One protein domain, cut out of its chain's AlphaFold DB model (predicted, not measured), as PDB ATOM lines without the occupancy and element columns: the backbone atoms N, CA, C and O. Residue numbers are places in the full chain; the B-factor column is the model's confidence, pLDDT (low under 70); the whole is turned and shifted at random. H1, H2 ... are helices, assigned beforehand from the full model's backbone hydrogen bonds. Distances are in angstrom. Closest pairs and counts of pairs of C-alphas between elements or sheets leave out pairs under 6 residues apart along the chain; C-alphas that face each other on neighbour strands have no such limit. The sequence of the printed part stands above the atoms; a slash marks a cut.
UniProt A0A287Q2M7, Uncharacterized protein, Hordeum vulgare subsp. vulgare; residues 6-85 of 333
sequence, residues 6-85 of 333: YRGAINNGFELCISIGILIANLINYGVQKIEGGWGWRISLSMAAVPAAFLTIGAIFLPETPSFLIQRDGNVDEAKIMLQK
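This is residues 6 to 85 of the 333 residues of an uncharacterized protein of Hordeum vulgare subsp. vulgare (UniProt A0A287Q2M7). Two long helices, H1 and H2, make a hairpin that opens as a narrow V, with a small head, the hairpin of H3 and H4, beyond the end of H2. The printed part has 80 residues, with four named helices in that order, no named strand and class all helix. It is extended, radius of gyration of the C-alphas 19.9 A, spanning 63 by 26 by 15 A.

H1, residues 7 to 33, touches H2, residues 40 to 61, with residues 21 to 32 alone, closest at the C-alphas of Ala 25 and Met 47, 6.5 A apart. This hairpin's helices run opposite ways at a shallow tilt of 24 degrees. H3, residues 66 to 73, touches H4, residues 76 to 83, closest at the C-alphas of Ile 70 and Val 76, 6.3 A apart. This second hairpin also runs opposite ways, at a shallow tilt of 13 degrees. H3 and H4 are apart from H1 and H2. Every O i to N i+4 pair is within hydrogen-bond range in H1 and H4, 16 of 18 in H2 and 3 of 4 in H3.

H1 begins at C-alpha 7 (-169.460, 0.431, -92.893) and is 39.6 A long; H2 is 31.9 A. H4 ends at C-alpha 83 (-186.501, 5.079, -98.639).

The printed part has no cut. Residues 6, 33 to 38 and 63 to 85 have pLDDT under 70.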
ATOM      1  N   TYR A   6    -171.277   4.049 -91.518       69.62
ATOM      2  CA  TYR A   6    -171.532   2.857 -90.697       69.62
ATOM      3  C   TYR A   6    -170.797   1.592 -91.163       69.62
ATOM      4  O   TYR A   6    -170.798   0.584 -90.462       69.62
ATOM      5  N   ARG A   7    -170.120   1.623 -92.321       72.50
ATOM      6  CA  ARG A   7    -169.460   0.431 -92.893       72.50
ATOM      7  C   ARG A   7    -168.365  -0.145 -91.994       72.50
ATOM      8  O   ARG A   7    -168.297  -1.359 -91.840       72.50
ATOM      9  N   GLY A   8    -167.551   0.718 -91.381       77.94
ATOM     10  CA  GLY A   8    -166.521   0.294 -90.428       77.94
ATOM     11  C   GLY A   8    -167.117  -0.263 -89.132       77.94
ATOM     12  O   GLY A   8    -166.686  -1.309 -88.661       77.94
ATOM     13  N   ALA A   9    -168.157   0.389 -88.599       79.31
ATOM     14  CA  ALA A   9    -168.830  -0.045 -87.375       79.31
ATOM     15  C   ALA A   9    -169.486  -1.429 -87.525       79.31
ATOM     16  O   ALA A   9    -169.320  -2.277 -86.654       79.31
ATOM     17  N   ILE A  10    -170.165  -1.688 -88.650       82.50
ATOM     18  CA  ILE A  10    -170.807  -2.984 -88.926       82.50
ATOM     19  C   ILE A  10    -169.757  -4.097 -89.078       82.50
ATOM     20  O   ILE A  10    -169.920  -5.168 -88.499       82.50
ATOM     21  N   ASN A  11    -168.662  -3.841 -89.806       81.56
ATOM     22  CA  ASN A  11    -167.583  -4.818 -89.974       81.56
ATOM     23  C   ASN A  11    -166.920  -5.172 -88.632       81.56
ATOM     24  O   ASN A  11    -166.753  -6.343 -88.307       81.56
ATOM     25  N   ASN A  12    -166.599  -4.160 -87.823       81.94
ATOM     26  CA  ASN A  12    -165.989  -4.367 -86.511       81.94
ATOM     27  C   ASN A  12    -166.964  -5.037 -85.527       81.94
ATOM     28  O   ASN A  12    -166.543  -5.869 -84.733       81.94
ATOM     29  N   GLY A  13    -168.266  -4.737 -85.599       85.38
ATOM     30  CA  GLY A  13    -169.293  -5.420 -84.805       85.38
ATOM     31  C   GLY A  13    -169.407  -6.914 -85.126       85.38
ATOM     32  O   GLY A  13    -169.549  -7.727 -84.213       85.38
ATOM     33  N   PHE A  14    -169.281  -7.291 -86.402       83.38
ATOM     34  CA  PHE A  14    -169.239  -8.694 -86.819       83.38
ATOM     35  C   PHE A  14    -167.995  -9.414 -86.270       83.38
ATOM     36  O   PHE A  14    -168.119 -10.478 -85.661       83.38
ATOM     37  N   GLU A  15    -166.820  -8.791 -86.383       86.69
ATOM     38  CA  GLU A  15    -165.554  -9.340 -85.878       86.69
ATOM     39  C   GLU A  15    -165.535  -9.487 -84.344       86.69
ATOM     40  O   GLU A  15    -165.079 -10.499 -83.802       86.69
ATOM     41  N   LEU A  16    -166.105  -8.515 -83.622       87.81
ATOM     42  CA  LEU A  16    -166.294  -8.588 -82.170       87.81
ATOM     43  C   LEU A  16    -167.227  -9.742 -81.779       87.81
ATOM     44  O   LEU A  16    -166.942 -10.460 -80.822       87.81
ATOM     45  N   CYS A  17    -168.306  -9.974 -82.533       85.31
ATOM     46  CA  CYS A  17    -169.210 -11.095 -82.286       85.31
ATOM     47  C   CYS A  17    -168.511 -12.455 -82.467       85.31
ATOM     48  O   CYS A  17    -168.697 -13.356 -81.644       85.31
ATOM     49  N   ILE A  18    -167.681 -12.601 -83.505       85.62
ATOM     50  CA  ILE A  18    -166.860 -13.805 -83.732       85.62
ATOM     51  C   ILE A  18    -165.869 -13.995 -82.577       85.62
ATOM     52  O   ILE A  18    -165.795 -15.079 -81.994       85.62
ATOM     53  N   SER A  19    -165.171 -12.925 -82.190       87.94
ATOM     54  CA  SER A  19    -164.180 -12.936 -81.106       87.94
ATOM     55  C   SER A  19    -164.786 -13.375 -79.766       87.94
ATOM     56  O   SER A  19    -164.224 -14.226 -79.073       87.94
ATOM     57  N   ILE A  20    -165.971 -12.859 -79.418       87.12
ATOM     58  CA  ILE A  20    -166.713 -13.252 -78.208       87.12
ATOM     59  C   ILE A  20    -167.154 -14.721 -78.288       87.12
ATOM     60  O   ILE A  20    -167.042 -15.447 -77.298       87.12
ATOM     61  N   GLY A  21    -167.586 -15.195 -79.460       85.62
ATOM     62  CA  GLY A  21    -167.915 -16.606 -79.681       85.62
ATOM     63  C   GLY A  21    -166.733 -17.543 -79.405       85.62
ATOM     64  O   GLY A  21    -166.894 -18.553 -78.718       85.62
ATOM     65  N   ILE A  22    -165.531 -17.180 -79.865       86.06
ATOM     66  CA  ILE A  22    -164.289 -17.935 -79.617       86.06
ATOM     67  C   ILE A  22    -163.863 -17.851 -78.139       86.06
ATOM     68  O   ILE A  22    -163.384 -18.840 -77.579       86.06
ATOM     69  N   LEU A  23    -164.071 -16.719 -77.465       87.75
ATOM     70  CA  LEU A  23    -163.794 -16.597 -76.028       87.75
ATOM     71  C   LEU A  23    -164.686 -17.538 -75.200       87.75
ATOM     72  O   LEU A  23    -164.191 -18.279 -74.347       87.75
ATOM     73  N   ILE A  24    -165.990 -17.564 -75.494       84.06
ATOM     74  CA  ILE A  24    -166.959 -18.462 -74.847       84.06
ATOM     75  C   ILE A  24    -166.620 -19.931 -75.150       84.06
ATOM     76  O   ILE A  24    -166.676 -20.764 -74.243       84.06
ATOM     77  N   ALA A  25    -166.187 -20.242 -76.379       82.62
ATOM     78  CA  ALA A  25    -165.712 -21.573 -76.766       82.62
ATOM     79  C   ALA A  25    -164.619 -22.093 -75.829       82.62
ATOM     80  O   ALA A  25    -164.716 -23.193 -75.282       82.62
ATOM     81  N   ASN A  26    -163.586 -21.275 -75.622       83.19
ATOM     82  CA  ASN A  26    -162.431 -21.631 -74.810       83.19
ATOM     83  C   ASN A  26    -162.785 -21.731 -73.322       83.19
ATOM     84  O   ASN A  26    -162.306 -22.642 -72.646       83.19
ATOM     85  N   LEU A  27    -163.677 -20.871 -72.823       83.69
ATOM     86  CA  LEU A  27    -164.150 -20.933 -71.439       83.69
ATOM     87  C   LEU A  27    -164.943 -22.222 -71.155       83.69
ATOM     88  O   LEU A  27    -164.729 -22.867 -70.126       83.69
ATOM     89  N   ILE A  28    -165.808 -22.643 -72.086       79.94
ATOM     90  CA  ILE A  28    -166.540 -23.915 -71.987       79.94
ATOM     91  C   ILE A  28    -165.574 -25.101 -72.120       79.94
ATOM     92  O   ILE A  28    -165.644 -26.031 -71.319       79.94
ATOM     93  N   ASN A  29    -164.641 -25.063 -73.076       78.25
ATOM     94  CA  ASN A  29    -163.631 -26.108 -73.262       78.25
ATOM     95  C   ASN A  29    -162.775 -26.310 -71.996       78.25
ATOM     96  O   ASN A  29    -162.584 -27.441 -71.555       78.25
ATOM     97  N   TYR A  30    -162.349 -25.223 -71.345       78.12
ATOM     98  CA  TYR A  30    -161.641 -25.268 -70.062       78.12
ATOM     99  C   TYR A  30    -162.497 -25.875 -68.936       78.12
ATOM    100  O   TYR A  30    -162.025 -26.725 -68.180       78.12
ATOM    101  N   GLY A  31    -163.780 -25.502 -68.848       75.81
ATOM    102  CA  GLY A  31    -164.720 -26.112 -67.900       75.81
ATOM    103  C   GLY A  31    -164.919 -27.618 -68.123       75.81
ATOM    104  O   GLY A  31    -165.103 -28.367 -67.166       75.81
ATOM    105  N   VAL A  32    -164.825 -28.072 -69.374       70.31
ATOM    106  CA  VAL A  32    -165.020 -29.472 -69.785       70.31
ATOM    107  C   VAL A  32    -163.772 -30.327 -69.615       70.31
ATOM    108  O   VAL A  32    -163.900 -31.482 -69.219       70.31
ATOM    109  N   GLN A  33    -162.573 -29.776 -69.811       65.94
ATOM    110  CA  GLN A  33    -161.323 -30.453 -69.434       65.94
ATOM    111  C   GLN A  33    -161.278 -30.795 -67.936       65.94
ATOM    112  O   GLN A  33    -160.613 -31.745 -67.536       65.94
ATOM    113  N   LYS A  34    -162.029 -30.054 -67.112       66.31
ATOM    114  CA  LYS A  34    -162.186 -30.294 -65.673       66.31
ATOM    115  C   LYS A  34    -163.241 -31.356 -65.319       66.31
ATOM    116  O   LYS A  34    -163.451 -31.617 -64.137       66.31
ATOM    117  N   ILE A  35    -163.914 -31.951 -66.311       64.69
ATOM    118  CA  ILE A  35    -164.955 -32.977 -66.144       64.69
ATOM    119  C   ILE A  35    -164.453 -34.315 -66.710       64.69
ATOM    120  O   ILE A  35    -164.587 -34.628 -67.896       64.69
ATOM    121  N   GLU A  36    -163.915 -35.146 -65.820       54.41
ATOM    122  CA  GLU A  36    -163.554 -36.538 -66.102       54.41
ATOM    123  C   GLU A  36    -164.826 -37.393 -66.260       54.41
ATOM    124  O   GLU A  36    -165.326 -37.986 -65.307       54.41
ATOM    125  N   GLY A  37    -165.402 -37.424 -67.467       65.50
ATOM    126  CA  GLY A  37    -166.674 -38.133 -67.685       65.50
ATOM    127  C   GLY A  37    -167.000 -38.588 -69.108       65.50
ATOM    128  O   GLY A  37    -168.104 -39.066 -69.342       65.50
ATOM    129  N   GLY A  38    -166.106 -38.417 -70.088       69.00
ATOM    130  CA  GLY A  38    -166.354 -38.849 -71.480       69.00
ATOM    131  C   GLY A  38    -167.455 -38.076 -72.230       69.00
ATOM    132  O   GLY A  38    -167.804 -38.425 -73.357       69.00
ATOM    133  N   TRP A  39    -167.999 -37.003 -71.645       72.12
ATOM    134  CA  TRP A  39    -169.072 -36.190 -72.236       72.12
ATOM    135  C   TRP A  39    -168.607 -35.194 -73.313       72.12
ATOM    136  O   TRP A  39    -169.454 -34.584 -73.963       72.12
ATOM    137  N   GLY A  40    -167.295 -35.042 -73.541       73.12
ATOM    138  CA  GLY A  40    -166.716 -34.006 -74.409       73.12
ATOM    139  C   GLY A  40    -167.319 -33.919 -75.819       73.12
ATOM    140  O   GLY A  40    -167.517 -32.818 -76.326       73.12
ATOM    141  N   TRP A  41    -167.729 -35.048 -76.412       73.81
ATOM    142  CA  TRP A  41    -168.371 -35.077 -77.735       73.81
ATOM    143  C   TRP A  41    -169.670 -34.257 -77.804       73.81
ATOM    144  O   TRP A  41    -169.973 -33.658 -78.837       73.81
ATOM    145  N   ARG A  42    -170.426 -34.180 -76.697       80.69
ATOM    146  CA  ARG A  42    -171.643 -33.358 -76.610       80.69
ATOM    147  C   ARG A  42    -171.312 -31.875 -76.623       80.69
ATOM    148  O   ARG A  42    -172.041 -31.114 -77.245       80.69
ATOM    149  N   ILE A  43    -170.202 -31.483 -76.002       77.56
ATOM    150  CA  ILE A  43    -169.749 -30.094 -76.003       77.56
ATOM    151  C   ILE A  43    -169.212 -29.686 -77.374       77.56
ATOM    152  O   ILE A  43    -169.535 -28.588 -77.810       77.56
ATOM    153  N   SER A  44    -168.504 -30.548 -78.113       71.94
ATOM    154  CA  SER A  44    -168.141 -30.242 -79.510       71.94
ATOM    155  C   SER A  44    -169.378 -29.983 -80.387       71.94
ATOM    156  O   SER A  44    -169.378 -29.059 -81.198       71.94
ATOM    157  N   LEU A  45    -170.463 -30.738 -80.180       80.81
ATOM    158  CA  LEU A  45    -171.759 -30.495 -80.828       80.81
ATOM    159  C   LEU A  45    -172.426 -29.192 -80.358       80.81
ATOM    160  O   LEU A  45    -172.894 -28.420 -81.191       80.81
ATOM    161  N   SER A  46    -172.441 -28.911 -79.051       79.56
ATOM    162  CA  SER A  46    -172.945 -27.640 -78.514       79.56
ATOM    163  C   SER A  46    -172.166 -26.441 -79.058       79.56
ATOM    164  O   SER A  46    -172.765 -25.426 -79.399       79.56
ATOM    165  N   MET A  47    -170.848 -26.575 -79.206       76.56
ATOM    166  CA  MET A  47    -169.960 -25.541 -79.725       76.56
ATOM    167  C   MET A  47    -170.269 -25.195 -81.185       76.56
ATOM    168  O   MET A  47    -170.331 -24.021 -81.536       76.56
ATOM    169  N   ALA A  48    -170.542 -26.199 -82.025       78.25
ATOM    170  CA  ALA A  48    -171.002 -25.981 -83.397       78.25
ATOM    171  C   ALA A  48    -172.426 -25.389 -83.464       78.25
ATOM    172  O   ALA A  48    -172.747 -24.641 -84.387       78.25
ATOM    173  N   ALA A  49    -173.281 -25.690 -82.479       83.56
ATOM    174  CA  ALA A  49    -174.654 -25.194 -82.429       83.56
ATOM    175  C   ALA A  49    -174.757 -23.698 -82.073       83.56
ATOM    176  O   ALA A  49    -175.672 -23.037 -82.558       83.56
ATOM    177  N   VAL A  50    -173.834 -23.143 -81.275       81.94
ATOM    178  CA  VAL A  50    -173.847 -21.720 -80.865       81.94
ATOM    179  C   VAL A  50    -173.841 -20.742 -82.056       81.94
ATOM    180  O   VAL A  50    -174.785 -19.954 -82.154       81.94
ATOM    181  N   PRO A  51    -172.868 -20.771 -82.994       79.56
ATOM    182  CA  PRO A  51    -172.872 -19.854 -84.134       79.56
ATOM    183  C   PRO A  51    -174.048 -20.115 -85.087       79.56
ATOM    184  O   PRO A  51    -174.615 -19.167 -85.621       79.56
ATOM    185  N   ALA A  52    -174.483 -21.369 -85.255       83.38
ATOM    186  CA  ALA A  52    -175.649 -21.703 -86.077       83.38
ATOM    187  C   ALA A  52    -176.960 -21.129 -85.500       83.38
ATOM    188  O   ALA A  52    -177.781 -20.578 -86.237       83.38
ATOM    189  N   ALA A  53    -177.145 -21.208 -84.180       86.81
ATOM    190  CA  ALA A  53    -178.278 -20.603 -83.488       86.81
ATOM    191  C   ALA A  53    -178.223 -19.072 -83.561       86.81
ATOM    192  O   ALA A  53    -179.236 -18.448 -83.872       86.81
ATOM    193  N   PHE A  54    -177.048 -18.466 -83.361       83.88
ATOM    194  CA  PHE A  54    -176.875 -17.017 -83.480       83.88
ATOM    195  C   PHE A  54    -177.191 -16.508 -84.894       83.88
ATOM    196  O   PHE A  54    -177.938 -15.543 -85.039       83.88
ATOM    197  N   LEU A  55    -176.716 -17.195 -85.940       83.62
ATOM    198  CA  LEU A  55    -177.049 -16.874 -87.334       83.62
ATOM    199  C   LEU A  55    -178.546 -17.041 -87.630       83.62
ATOM    200  O   LEU A  55    -179.114 -16.234 -88.358       83.62
ATOM    201  N   THR A  56    -179.196 -18.047 -87.043       87.38
ATOM    202  CA  THR A  56    -180.639 -18.286 -87.218       87.38
ATOM    203  C   THR A  56    -181.471 -17.196 -86.534       87.38
ATOM    204  O   THR A  56    -182.422 -16.690 -87.122       87.38
ATOM    205  N   ILE A  57    -181.094 -16.785 -85.319       86.75
ATOM    206  CA  ILE A  57    -181.720 -15.660 -84.608       86.75
ATOM    207  C   ILE A  57    -181.481 -14.359 -85.384       86.75
ATOM    208  O   ILE A  57    -182.429 -13.623 -85.643       86.75
ATOM    209  N   GLY A  58    -180.246 -14.110 -85.828       81.44
ATOM    210  CA  GLY A  58    -179.894 -12.953 -86.652       81.44
ATOM    211  C   GLY A  58    -180.689 -12.886 -87.958       81.44
ATOM    212  O   GLY A  58    -181.152 -11.814 -88.323       81.44
ATOM    213  N   ALA A  59    -180.927 -14.022 -88.620       82.88
ATOM    214  CA  ALA A  59    -181.747 -14.094 -89.830       82.88
ATOM    215  C   ALA A  59    -183.239 -13.803 -89.581       82.88
ATOM    216  O   ALA A  59    -183.901 -13.275 -90.466       82.88
ATOM    217  N   ILE A  60    -183.772 -14.110 -88.392       84.06
ATOM    218  CA  ILE A  60    -185.153 -13.761 -88.009       84.06
ATOM    219  C   ILE A  60    -185.261 -12.274 -87.628       84.06
ATOM    220  O   ILE A  60    -186.270 -11.635 -87.916       84.06
ATOM    221  N   PHE A  61    -184.229 -11.719 -86.984       77.44
ATOM    222  CA  PHE A  61    -184.188 -10.312 -86.570       77.44
ATOM    223  C   PHE A  61    -183.810  -9.334 -87.686       77.44
ATOM    224  O   PHE A  61    -184.064  -8.140 -87.537       77.44
ATOM    225  N   LEU A  62    -183.209  -9.803 -88.780       75.56
ATOM    226  CA  LEU A  62    -182.882  -8.973 -89.932       75.56
ATOM    227  C   LEU A  62    -184.097  -8.925 -90.879       75.56
ATOM    228  O   LEU A  62    -184.312  -9.886 -91.618       75.56
ATOM    229  N   PRO A  63    -184.907  -7.845 -90.888       57.22
ATOM    230  CA  PRO A  63    -186.018  -7.743 -91.826       57.22
ATOM    231  C   PRO A  63    -185.499  -7.795 -93.265       57.22
ATOM    232  O   PRO A  63    -184.458  -7.212 -93.586       57.22
ATOM    233  N   GLU A  64    -186.251  -8.490 -94.122       57.41
ATOM    234  CA  GLU A  64    -185.940  -8.692 -95.539       57.41
ATOM    235  C   GLU A  64    -185.457  -7.395 -96.196       57.41
ATOM    236  O   GLU A  64    -186.134  -6.363 -96.166       57.41
ATOM    237  N   THR A  65    -184.254  -7.432 -96.775       62.28
ATOM    238  CA  THR A  65    -183.594  -6.208 -97.249       62.28
ATOM    239  C   THR A  65    -184.458  -5.550 -98.334       62.28
ATOM    240  O   THR A  65    -184.722  -6.194 -99.354       62.28
ATOM    241  N   PRO A  66    -184.854  -4.265 -98.212       49.59
ATOM    242  CA  PRO A  66    -185.860  -3.661 -99.096       49.59
ATOM    243  C   PRO A  66    -185.461  -3.636-100.583       49.59
ATOM    244  O   PRO A  66    -186.323  -3.597-101.456       49.59
ATOM    245  N   SER A  67    -184.166  -3.745-100.911       52.12
ATOM    246  CA  SER A  67    -183.699  -3.940-102.296       52.12
ATOM    247  C   SER A  67    -184.121  -5.267-102.943       52.12
ATOM    248  O   SER A  67    -184.099  -5.355-104.173       52.12
ATOM    249  N   PHE A  68    -184.482  -6.289-102.162       53.78
ATOM    250  CA  PHE A  68    -184.927  -7.585-102.678       53.78
ATOM    251  C   PHE A  68    -186.423  -7.576-103.023       53.78
ATOM    252  O   PHE A  68    -186.796  -8.024-104.104       53.78
ATOM    253  N   LEU A  69    -187.254  -6.950-102.180       55.38
ATOM    254  CA  LEU A  69    -188.682  -6.708-102.448       55.38
ATOM    255  C   LEU A  69    -188.897  -5.925-103.759       55.38
ATOM    256  O   LEU A  69    -189.737  -6.297-104.575       55.38
ATOM    257  N   ILE A  70    -188.063  -4.910-104.030       55.34
ATOM    258  CA  ILE A  70    -188.086  -4.147-105.297       55.34
ATOM    259  C   ILE A  70    -187.849  -5.044-106.519       55.34
ATOM    260  O   ILE A  70    -188.528  -4.904-107.534       55.34
ATOM    261  N   GLN A  71    -186.863  -5.944-106.440       54.00
ATOM    262  CA  GLN A  71    -186.476  -6.817-107.556       54.00
ATOM    263  C   GLN A  71    -187.433  -7.990-107.769       54.00
ATOM    264  O   GLN A  71    -187.484  -8.525-108.874       54.00
ATOM    265  N   ARG A  72    -188.166  -8.399-106.729       59.94
ATOM    266  CA  ARG A  72    -189.061  -9.555-106.768       59.94
ATOM    267  C   ARG A  72    -190.498  -9.191-107.138       59.94
ATOM    268  O   ARG A  72    -191.080  -9.876-107.970       59.94
ATOM    269  N   ASP A  73    -191.043  -8.128-106.549       60.94
ATOM    270  CA  ASP A  73    -192.473  -7.800-106.656       60.94
ATOM    271  C   ASP A  73    -192.757  -6.564-107.529       60.94
ATOM    272  O   ASP A  73    -193.912  -6.207-107.749       60.94
ATOM    273  N   GLY A  74    -191.720  -5.895-108.052       57.66
ATOM    274  CA  GLY A  74    -191.846  -4.808-109.036       57.66
ATOM    275  C   GLY A  74    -192.550  -3.537-108.534       57.66
ATOM    276  O   GLY A  74    -192.743  -2.599-109.307       57.66
ATOM    277  N   ASN A  75    -192.924  -3.481-107.254       58.84
ATOM    278  CA  ASN A  75    -193.646  -2.366-106.655       58.84
ATOM    279  C   ASN A  75    -192.678  -1.228-106.278       58.84
ATOM    280  O   ASN A  75    -192.141  -1.154-105.171       58.84
ATOM    281  N   VAL A  76    -192.435  -0.342-107.245       60.22
ATOM    282  CA  VAL A  76    -191.480   0.775-107.139       60.22
ATOM    283  C   VAL A  76    -191.933   1.852-106.138       60.22
ATOM    284  O   VAL A  76    -191.106   2.639-105.676       60.22
ATOM    285  N   ASP A  77    -193.217   1.907-105.780       58.41
ATOM    286  CA  ASP A  77    -193.764   2.990-104.958       58.41
ATOM    287  C   ASP A  77    -193.693   2.698-103.451       58.41
ATOM    288  O   ASP A  77    -193.271   3.576-102.695       58.41
ATOM    289  N   GLU A  78    -193.931   1.454-103.019       57.91
ATOM    290  CA  GLU A  78    -193.675   1.000-101.635       57.91
ATOM    291  C   GLU A  78    -192.215   1.281-101.222       57.91
ATOM    292  O   GLU A  78    -191.904   1.801-100.147       57.91
ATOM    293  N   ALA A  79    -191.299   1.025-102.156       55.34
ATOM    294  CA  ALA A  79    -189.871   1.241-101.998       55.34
ATOM    295  C   ALA A  79    -189.483   2.712-101.812       55.34
ATOM    296  O   ALA A  79    -188.597   3.021-101.013       55.34
ATOM    297  N   LYS A  80    -190.147   3.637-102.518       57.44
ATOM    298  CA  LYS A  80    -189.934   5.081-102.332       57.44
ATOM    299  C   LYS A  80    -190.420   5.549-100.965       57.44
ATOM    300  O   LYS A  80    -189.832   6.481-100.424       57.44
ATOM    301  N   ILE A  81    -191.470   4.939-100.416       60.22
ATOM    302  CA  ILE A  81    -191.997   5.279 -99.088       60.22
ATOM    303  C   ILE A  81    -191.023   4.803 -98.000       60.22
ATOM    304  O   ILE A  81    -190.676   5.583 -97.116       60.22
ATOM    305  N   MET A  82    -190.490   3.581 -98.109       55.12
ATOM    306  CA  MET A  82    -189.473   3.081 -97.170       55.12
ATOM    307  C   MET A  82    -188.145   3.852 -97.258       55.12
ATOM    308  O   MET A  82    -187.551   4.165 -96.231       55.12
ATOM    309  N   LEU A  83    -187.700   4.244 -98.460       57.12
ATOM    310  CA  LEU A  83    -186.501   5.079 -98.639       57.12
ATOM    311  C   LEU A  83    -186.656   6.516 -98.100       57.12
ATOM    312  O   LEU A  83    -185.651   7.184 -97.874       57.12
ATOM    313  N   GLN A  84    -187.887   6.985 -97.878       56.78
ATOM    314  CA  GLN A  84    -188.189   8.281 -97.256       56.78
ATOM    315  C   GLN A  84    -188.332   8.212 -95.726       56.78
ATOM    316  O   GLN A  84    -188.551   9.249 -95.104       56.78
ATOM    317  N   LYS A  85    -188.182   7.033 -95.102       51.00
ATOM    318  CA  LYS A  85    -188.270   6.848 -93.643       51.00
ATOM    319  C   LYS A  85    -186.925   6.447 -92.993       51.00
ATOM    320  O   LYS A  85    -186.803   5.329 -92.497       51.00
TER     321      LYS A  85